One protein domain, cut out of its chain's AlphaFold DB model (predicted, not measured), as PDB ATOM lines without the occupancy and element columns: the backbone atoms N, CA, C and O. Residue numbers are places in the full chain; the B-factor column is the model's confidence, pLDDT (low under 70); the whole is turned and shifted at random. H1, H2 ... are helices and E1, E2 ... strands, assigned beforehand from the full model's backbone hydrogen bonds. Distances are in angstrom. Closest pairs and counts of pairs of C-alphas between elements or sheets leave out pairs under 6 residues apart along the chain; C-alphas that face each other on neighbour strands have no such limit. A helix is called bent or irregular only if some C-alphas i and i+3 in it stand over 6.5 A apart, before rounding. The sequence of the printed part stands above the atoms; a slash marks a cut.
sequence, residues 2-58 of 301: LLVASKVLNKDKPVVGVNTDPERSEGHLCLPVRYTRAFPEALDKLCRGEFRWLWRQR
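AT A GLANCE: This is residues 2 to 58 of the 301 residues of the protein "NAD kinase 2, mitochondrial" of Cyprinodon variegatus (UniProt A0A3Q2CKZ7). Helix H3, with short H2 just before it, forms one corner of a flat, open arrangement; strand E1 leads away from this corner on its own, and H1 sits by itself at a distance from it. The long link of residues 8 to 33 has no named element: it runs through the middle, turns round at a far loop near Glu 23 and folds back to H2. The printed part has 57 residues, with three named helices and one named strand in the order H1, H2, H3, E1 along the chain, and E1 pairs with no named strand. The class is mostly helix, though under half of the residues, 25 of 57, are in named elements. The whole is only just compact, close to loose, with a radius of gyration of the C-alphas of 12.3 A, and it spans 31 by 30 by 15 A.

IN THESE COORDINATES: The longest helix is H3, residues 39 to 48, 14.2 A from first to last C-alpha; C-alpha 39 is at (34.751, -20.239, 31.091) and C-alpha 48 at (39.904, -27.585, 42.108), with z rising along it. Before it comes H2, residues 34 to 37, 5.7 A long from first to last C-alpha. After H3 comes E1, residues 52 to 56, 12.5 A from first to last C-alpha, with y rising from C-alpha 52 at (50.060, -23.353, 38.089) to C-alpha 56 at (55.501, -12.255, 36.484). The printed part begins with H1, residues 2 to 7, 8.9 A from first to last C-alpha, whose C-alpha 2 is at (47.706, -3.824, 32.698). In the stretch between H1 and H2, z falls from 47.630 at C-alpha 12 to 17.718 at C-alpha 23.

HOW THE PARTS SIT: H3 and H2 are close but not clearly touching, with 2 pairs of C-alphas within 8 A. Their closest C-alphas are those of Tyr 35 and Ala 42, 5.8 A apart, and their centres are 11.1 A apart. A tight link of 1 residue, Ala 38, joins H2 to H3. A tight link of 3 residues, 49 to 51, joins H3 to E1, yet these two are apart, with no C-alpha of the one within 8 A of the other. H2 and E1 are apart as well. H1 touches no helix: it is apart from H2 and from H3, and it is apart from E1 too. In H3 every O i to N i+4 pair is within hydrogen-bond range; in H1 it is 1 of 2, with 2 of 3 O i to N i+3 pairs within range; H2, with 4 residues, is too short for an O i to N i+4 pair, and its one O i to N i+3 pair is within range. None of the three helices is bent or irregular.

THE WHOLE: The outline is flat, and the two C-alphas farthest apart are those of Asn 10 and Glu 23, 32.5 A, both in the link between H1 and H2. That link, with 26 residues, is long, and its C-alphas lie 3 to 18 A from the mean of all C-alphas. The C-alphas of the first and last printed residues, Leu 2 and Arg 58, are 11.1 A apart. The printed part runs from residue 2 to 58 of a chain of 301 residues and has no cut. The mean pLDDT of the printed part is 92.0, and no printed residue is under 70. The mean for E1 is 96 and for H3 95, while H1 and H2 each have 90.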
ATOM      1  N   LEU A   2      46.728  -4.846  32.268       90.44
ATOM      2  CA  LEU A   2      47.706  -3.824  32.698       90.44
ATOM      3  C   LEU A   2      47.161  -2.860  33.763       90.44
ATOM      4  O   LEU A   2      47.774  -2.697  34.814       90.44
ATOM      5  N   LEU A   3      45.946  -2.334  33.567       87.94
ATOM      6  CA  LEU A   3      45.285  -1.487  34.567       87.94
ATOM      7  C   LEU A   3      45.076  -2.197  35.915       87.94
ATOM      8  O   LEU A   3      45.239  -1.596  36.965       87.94
ATOM      9  N   VAL A   4      44.731  -3.487  35.913       90.69
ATOM     10  CA  VAL A   4      44.583  -4.246  37.167       90.69
ATOM     11  C   VAL A   4      45.949  -4.445  37.821       90.69
ATOM     12  O   VAL A   4      46.090  -4.228  39.021       90.69
ATOM     13  N   ALA A   5      46.968  -4.799  37.034       92.19
ATOM     14  CA  ALA A   5      48.335  -4.988  37.510       92.19
ATOM     15  C   ALA A   5      48.918  -3.720  38.157       92.19
ATOM     16  O   ALA A   5      49.636  -3.836  39.150       92.19
ATOM     17  N   SER A   6      48.572  -2.526  37.660       88.00
ATOM     18  CA  SER A   6      49.017  -1.255  38.251       88.00
ATOM     19  C   SER A   6      48.365  -0.947  39.605       88.00
ATOM     20  O   SER A   6      48.931  -0.202  40.402       88.00
ATOM     21  N   LYS A   7      47.206  -1.547  39.906       88.94
ATOM     22  CA  LYS A   7      46.497  -1.396  41.191       88.94
ATOM     23  C   LYS A   7      46.844  -2.486  42.212       88.94
ATOM     24  O   LYS A   7      46.455  -2.379  43.375       88.94
ATOM     25  N   VAL A   8      47.557  -3.542  41.814       92.12
ATOM     26  CA  VAL A   8      48.016  -4.601  42.725       92.12
ATOM     27  C   VAL A   8      49.387  -4.236  43.285       92.12
ATOM     28  O   VAL A   8      50.399  -4.363  42.608       92.12
ATOM     29  N   LEU A   9      49.436  -3.771  44.531       86.00
ATOM     30  CA  LEU A   9      50.675  -3.244  45.119       86.00
ATOM     31  C   LEU A   9      51.551  -4.305  45.796       86.00
ATOM     32  O   LEU A   9      52.746  -4.086  45.941       86.00
ATOM     33  N   ASN A  10      50.981  -5.449  46.179       85.00
ATOM     34  CA  ASN A  10      51.711  -6.557  46.798       85.00
ATOM     35  C   ASN A  10      51.548  -7.850  45.993       85.00
ATOM     36  O   ASN A  10      50.563  -8.033  45.275       85.00
ATOM     37  N   LYS A  11      52.520  -8.751  46.137       90.19
ATOM     38  CA  LYS A  11      52.580 -10.029  45.416       90.19
ATOM     39  C   LYS A  11      51.535 -11.063  45.859       90.19
ATOM     40  O   LYS A  11      51.292 -12.043  45.154       90.19
ATOM     41  N   ASP A  12      50.901 -10.848  47.011       91.62
ATOM     42  CA  ASP A  12      49.996 -11.818  47.630       91.62
ATOM     43  C   ASP A  12      48.587 -11.777  47.035       91.62
ATOM     44  O   ASP A  12      47.826 -12.733  47.178       91.62
ATOM     45  N   LYS A  13      48.229 -10.718  46.305       93.56
ATOM     46  CA  LYS A  13      46.948 -10.643  45.597       93.56
ATOM     47  C   LYS A  13      47.078 -11.242  44.185       93.56
ATOM     48  O   LYS A  13      47.705 -10.620  43.327       93.56
ATOM     49  N   PRO A  14      46.501 -12.431  43.912       93.56
ATOM     50  CA  PRO A  14      46.571 -13.030  42.587       93.56
ATOM     51  C   PRO A  14      45.688 -12.272  41.589       93.56
ATOM     52  O   PRO A  14      44.657 -11.704  41.957       93.56
ATOM     53  N   VAL A  15      46.072 -12.306  40.314       94.75
ATOM     54  CA  VAL A  15      45.287 -11.744  39.207       94.75
ATOM     55  C   VAL A  15      45.000 -12.821  38.168       94.75
ATOM     56  O   VAL A  15      45.895 -13.542  37.731       94.75
ATOM     57  N   VAL A  16      43.742 -12.891  37.739       94.31
ATOM     58  CA  VAL A  16      43.292 -13.735  36.628       94.31
ATOM     59  C   VAL A  16      42.737 -12.822  35.544       94.31
ATOM     60  O   VAL A  16      41.891 -11.974  35.818       94.31
ATOM     61  N   GLY A  17      43.241 -12.970  34.322       92.94
ATOM     62  CA  GLY A  17      42.731 -12.256  33.156       92.94
ATOM     63  C   GLY A  17      41.875 -13.176  32.305       92.94
ATOM     64  O   GLY A  17      42.324 -14.260  31.962       92.94
ATOM     65  N   VAL A  18      40.681 -12.745  31.921       93.00
ATOM     66  CA  VAL A  18      39.858 -13.435  30.919       93.00
ATOM     67  C   VAL A  18      39.798 -12.535  29.696       93.00
ATOM     68  O   VAL A  18      39.500 -11.348  29.823       93.00
ATOM     69  N   ASN A  19      40.134 -13.068  28.521       91.38
ATOM     70  CA  ASN A  19      40.005 -12.309  27.285       91.38
ATOM     71  C   ASN A  19      38.531 -12.306  26.871       91.38
ATOM     72  O   ASN A  19      37.981 -13.369  26.610       91.38
ATOM     73  N   THR A  20      37.888 -11.142  26.843       90.06
ATOM     74  CA  THR A  20      36.471 -11.007  26.473       90.06
ATOM     75  C   THR A  20      36.254 -10.810  24.975       90.06
ATOM     76  O   THR A  20      35.117 -10.886  24.525       90.06
ATOM     77  N   ASP A  21      37.316 -10.550  24.208       88.69
ATOM     78  CA  ASP A  21      37.251 -10.324  22.762       88.69
ATOM     79  C   ASP A  21      38.406 -11.059  22.050       88.69
ATOM     80  O   ASP A  21      39.417 -10.453  21.668       88.69
ATOM     81  N   PRO A  22      38.294 -12.394  21.924       86.31
ATOM     82  CA  PRO A  22      39.344 -13.238  21.365       86.31
ATOM     83  C   PRO A  22      39.465 -13.119  19.843       86.31
ATOM     84  O   PRO A  22      40.488 -13.497  19.287       86.31
ATOM     85  N   GLU A  23      38.441 -12.587  19.171       87.88
ATOM     86  CA  GLU A  23      38.455 -12.384  17.718       87.88
ATOM     87  C   GLU A  23      39.281 -11.154  17.329       87.88
ATOM     88  O   GLU A  23      39.859 -11.105  16.247       87.88
ATOM     89  N   ARG A  24      39.334 -10.141  18.206       84.94
ATOM     90  CA  ARG A  24      40.063  -8.889  17.951       84.94
ATOM     91  C   ARG A  24      41.376  -8.771  18.711       84.94
ATOM     92  O   ARG A  24      42.141  -7.846  18.444       84.94
ATOM     93  N   SER A  25      41.637  -9.653  19.673       81.62
ATOM     94  CA  SER A  25      42.847  -9.590  20.487       81.62
ATOM     95  C   SER A  25      43.342 -10.970  20.901       81.62
ATOM     96  O   SER A  25      42.570 -11.811  21.353       81.62
ATOM     97  N   GLU A  26      44.656 -11.182  20.821       82.25
ATOM     98  CA  GLU A  26      45.276 -12.442  21.249       82.25
ATOM     99  C   GLU A  26      45.196 -12.642  22.769       82.25
ATOM    100  O   GLU A  26      45.033 -13.756  23.261       82.25
ATOM    101  N   GLY A  27      45.290 -11.550  23.537       84.31
ATOM    102  CA  GLY A  27      45.151 -11.593  24.989       84.31
ATOM    103  C   GLY A  27      46.271 -12.357  25.704       84.31
ATOM    104  O   GLY A  27      45.983 -13.103  26.630       84.31
ATOM    105  N   HIS A  28      47.547 -12.138  25.349       86.88
ATOM    106  CA  HIS A  28      48.722 -12.830  25.929       86.88
ATOM    107  C   HIS A  28      48.824 -12.861  27.471       86.88
ATOM    108  O   HIS A  28      49.594 -13.645  28.032       86.88
ATOM    109  N   LEU A  29      48.115 -11.966  28.164       91.31
ATOM    110  CA  LEU A  29      48.088 -11.877  29.630       91.31
ATOM    111  C   LEU A  29      46.900 -12.612  30.261       91.31
ATOM    112  O   LEU A  29      46.826 -12.698  31.486       91.31
ATOM    113  N   CYS A  30      45.957 -13.075  29.450       92.88
ATOM    114  CA  CYS A  30      44.736 -13.730  29.883       92.88
ATOM    115  C   CYS A  30      44.885 -15.255  29.856       92.88
ATOM    116  O   CYS A  30      45.871 -15.801  29.359       92.88
ATOM    117  N   LEU A  31      43.883 -15.941  30.406       93.50
ATOM    118  CA  LEU A  31      43.711 -17.378  30.249       93.50
ATOM    119  C   LEU A  31      43.699 -17.748  28.759       93.50
ATOM    120  O   LEU A  31      43.252 -16.936  27.939       93.50
ATOM    121  N   PRO A  32      44.151 -18.965  28.407       91.75
ATOM    122  CA  PRO A  32      44.149 -19.397  27.022       91.75
ATOM    123  C   PRO A  32      42.783 -19.250  26.350       91.75
ATOM    124  O   PRO A  32      41.745 -19.479  26.970       91.75
ATOM    125  N   VAL A  33      42.794 -18.895  25.064       91.25
ATOM    126  CA  VAL A  33      41.604 -18.457  24.314       91.25
ATOM    127  C   VAL A  33      40.427 -19.441  24.365       91.25
ATOM    128  O   VAL A  33      39.271 -19.019  24.402       91.25
ATOM    129  N   ARG A  34      40.693 -20.753  24.462       90.62
ATOM    130  CA  ARG A  34      39.654 -21.784  24.648       90.62
ATOM    131  C   ARG A  34      38.749 -21.497  25.851       90.62
ATOM    132  O   ARG A  34      37.536 -21.674  25.773       90.62
ATOM    133  N   TYR A  35      39.319 -20.970  26.932       92.19
ATOM    134  CA  TYR A  35      38.616 -20.681  28.179       92.19
ATOM    135  C   TYR A  35      37.787 -19.400  28.129       92.19
ATOM    136  O   TYR A  35      36.950 -19.195  29.002       92.19
ATOM    137  N   THR A  36      37.950 -18.560  27.105       89.31
ATOM    138  CA  THR A  36      36.986 -17.486  26.841       89.31
ATOM    139  C   THR A  36      35.621 -18.067  26.477       89.31
ATOM    140  O   THR A  36      34.599 -17.594  26.965       89.31
ATOM    141  N   ARG A  37      35.598 -19.112  25.639       88.56
ATOM    142  CA  ARG A  37      34.359 -19.772  25.192       88.56
ATOM    143  C   ARG A  37      33.884 -20.849  26.175       88.56
ATOM    144  O   ARG A  37      32.690 -21.112  26.253       88.56
ATOM    145  N   ALA A  38      34.801 -21.430  26.949       91.94
ATOM    146  CA  ALA A  38      34.540 -22.460  27.954       91.94
ATOM    147  C   ALA A  38      34.882 -21.984  29.381       91.94
ATOM    148  O   ALA A  38      35.555 -22.676  30.143       91.94
ATOM    149  N   PHE A  39      34.431 -20.786  29.767       93.50
ATOM    150  CA  PHE A  39      34.751 -20.239  31.091       93.50
ATOM    151  C   PHE A  39      34.288 -21.112  32.276       93.50
ATOM    152  O   PHE A  39      35.038 -21.195  33.248       93.50
ATOM    153  N   PRO A  40      33.134 -21.817  32.232       95.19
ATOM    154  CA  PRO A  40      32.763 -22.744  33.304       95.19
ATOM    155  C   PRO A  40      33.813 -23.836  33.559       95.19
ATOM    156  O   PRO A  40      34.066 -24.174  34.710       95.19
ATOM    157  N   GLU A  41      34.466 -24.336  32.506       95.31
ATOM    158  CA  GLU A  41      35.564 -25.301  32.629       95.31
ATOM    159  C   GLU A  41      36.779 -24.665  33.317       95.31
ATOM    160  O   GLU A  41      37.354 -25.249  34.231       95.31
ATOM    161  N   ALA A  42      37.145 -23.441  32.922       95.19
ATOM    162  CA  ALA A  42      38.217 -22.707  33.588       95.19
ATOM    163  C   ALA A  42      37.915 -22.506  35.073       95.19
ATOM    164  O   ALA A  42      38.789 -22.708  35.908       95.19
ATOM    165  N   LEU A  43      36.681 -22.124  35.404       95.19
ATOM    166  CA  LEU A  43      36.263 -21.892  36.780       95.19
ATOM    167  C   LEU A  43      36.332 -23.173  37.617       95.19
ATOM    168  O   LEU A  43      36.861 -23.130  38.723       95.19
ATOM    169  N   ASP A  44      35.868 -24.305  37.087       96.31
ATOM    170  CA  ASP A  44      35.959 -25.607  37.756       96.31
ATOM    171  C   ASP A  44      37.422 -26.002  38.026       96.31
ATOM    172  O   ASP A  44      37.772 -26.319  39.165       96.31
ATOM    173  N   LYS A  45      38.311 -25.850  37.034       96.00
ATOM    174  CA  LYS A  45      39.759 -26.061  37.215       96.00
ATOM    175  C   LYS A  45      40.355 -25.143  38.283       96.00
ATOM    176  O   LYS A  45      41.110 -25.597  39.141       96.00
ATOM    177  N   LEU A  46      39.996 -23.858  38.271       95.12
ATOM    178  CA  LEU A  46      40.435 -22.888  39.280       95.12
ATOM    179  C   LEU A  46      39.957 -23.280  40.686       95.12
ATOM    180  O   LEU A  46      40.748 -23.232  41.627       95.12
ATOM    181  N   CYS A  47      38.698 -23.701  40.830       95.69
ATOM    182  CA  CYS A  47      38.118 -24.155  42.095       95.69
ATOM    183  C   CYS A  47      38.794 -25.424  42.633       95.69
ATOM    184  O   CYS A  47      38.963 -25.553  43.844       95.69
ATOM    185  N   ARG A  48      39.201 -26.341  41.749       96.88
ATOM    186  CA  ARG A  48      39.904 -27.585  42.108       96.88
ATOM    187  C   ARG A  48      41.402 -27.410  42.342       96.88
ATOM    188  O   ARG A  48      42.057 -28.346  42.787       96.88
ATOM    189  N   GLY A  49      41.957 -26.232  42.054       95.31
ATOM    190  CA  GLY A  49      43.400 -26.007  42.133       95.31
ATOM    191  C   GLY A  49      44.186 -26.608  40.962       95.31
ATOM    192  O   GLY A  49      45.400 -26.759  41.061       95.31
ATOM    193  N   GLU A  50      43.523 -26.939  39.853       95.94
ATOM    194  CA  GLU A  50      44.123 -27.517  38.642       95.94
ATOM    195  C   GLU A  50      44.778 -26.430  37.774       95.94
ATOM    196  O   GLU A  50      44.385 -26.162  36.636       95.94
ATOM    197  N   PHE A  51      45.765 -25.741  38.338       95.62
ATOM    198  CA  PHE A  51      46.500 -24.678  37.667       95.62
ATOM    199  C   PHE A  51      47.900 -24.517  38.251       95.62
ATOM    200  O   PHE A  51      48.200 -25.000  39.342       95.62
ATOM    201  N   ARG A  52      48.759 -23.767  37.552       95.75
ATOM    202  CA  ARG A  52      50.060 -23.353  38.089       95.75
ATOM    203  C   ARG A  52      50.118 -21.855  38.339       95.75
ATOM    204  O   ARG A  52      49.519 -21.059  37.612       95.75
ATOM    205  N   TRP A  53      50.867 -21.470  39.366       95.88
ATOM    206  CA  TRP A  53      51.212 -20.073  39.588       95.88
ATOM    207  C   TRP A  53      52.286 -19.631  38.601       95.88
ATOM    208  O   TRP A  53      53.215 -20.378  38.302       95.88
ATOM    209  N   LEU A  54      52.154 -18.399  38.123       96.06
ATOM    210  CA  LEU A  54      53.144 -17.723  37.302       96.06
ATOM    211  C   LEU A  54      53.523 -16.400  37.968       96.06
ATOM    212  O   LEU A  54      52.658 -15.531  38.143       96.06
ATOM    213  N   TRP A  55      54.800 -16.246  38.320       96.88
ATOM    214  CA  TRP A  55      55.319 -15.074  39.027       96.88
ATOM    215  C   TRP A  55      55.934 -14.079  38.053       96.88
ATOM    216  O   TRP A  55      57.141 -14.053  37.804       96.88
ATOM    217  N   ARG A  56      55.075 -13.238  37.478       97.56
ATOM    218  CA  ARG A  56      55.501 -12.255  36.484       97.56
ATOM    219  C   ARG A  56      56.339 -11.178  37.155       97.56
ATOM    220  O   ARG A  56      55.892 -10.568  38.130       97.56
ATOM    221  N   GLN A  57      57.529 -10.925  36.623       97.88
ATOM    222  CA  GLN A  57      58.336  -9.812  37.101       97.88
ATOM    223  C   GLN A  57      57.689  -8.476  36.735       97.88
ATOM    224  O   GLN A  57      57.000  -8.360  35.718       97.88
ATOM    225  N   ARG A  58      57.930  -7.465  37.571       97.69
ATOM    226  CA  ARG A  58      57.545  -6.079  37.309       97.69
ATOM    227  C   ARG A  58      58.729  -5.150  37.530       97.69
ATOM    228  O   ARG A  58      59.576  -5.400  38.386       97.69
TER     229      ARG A  58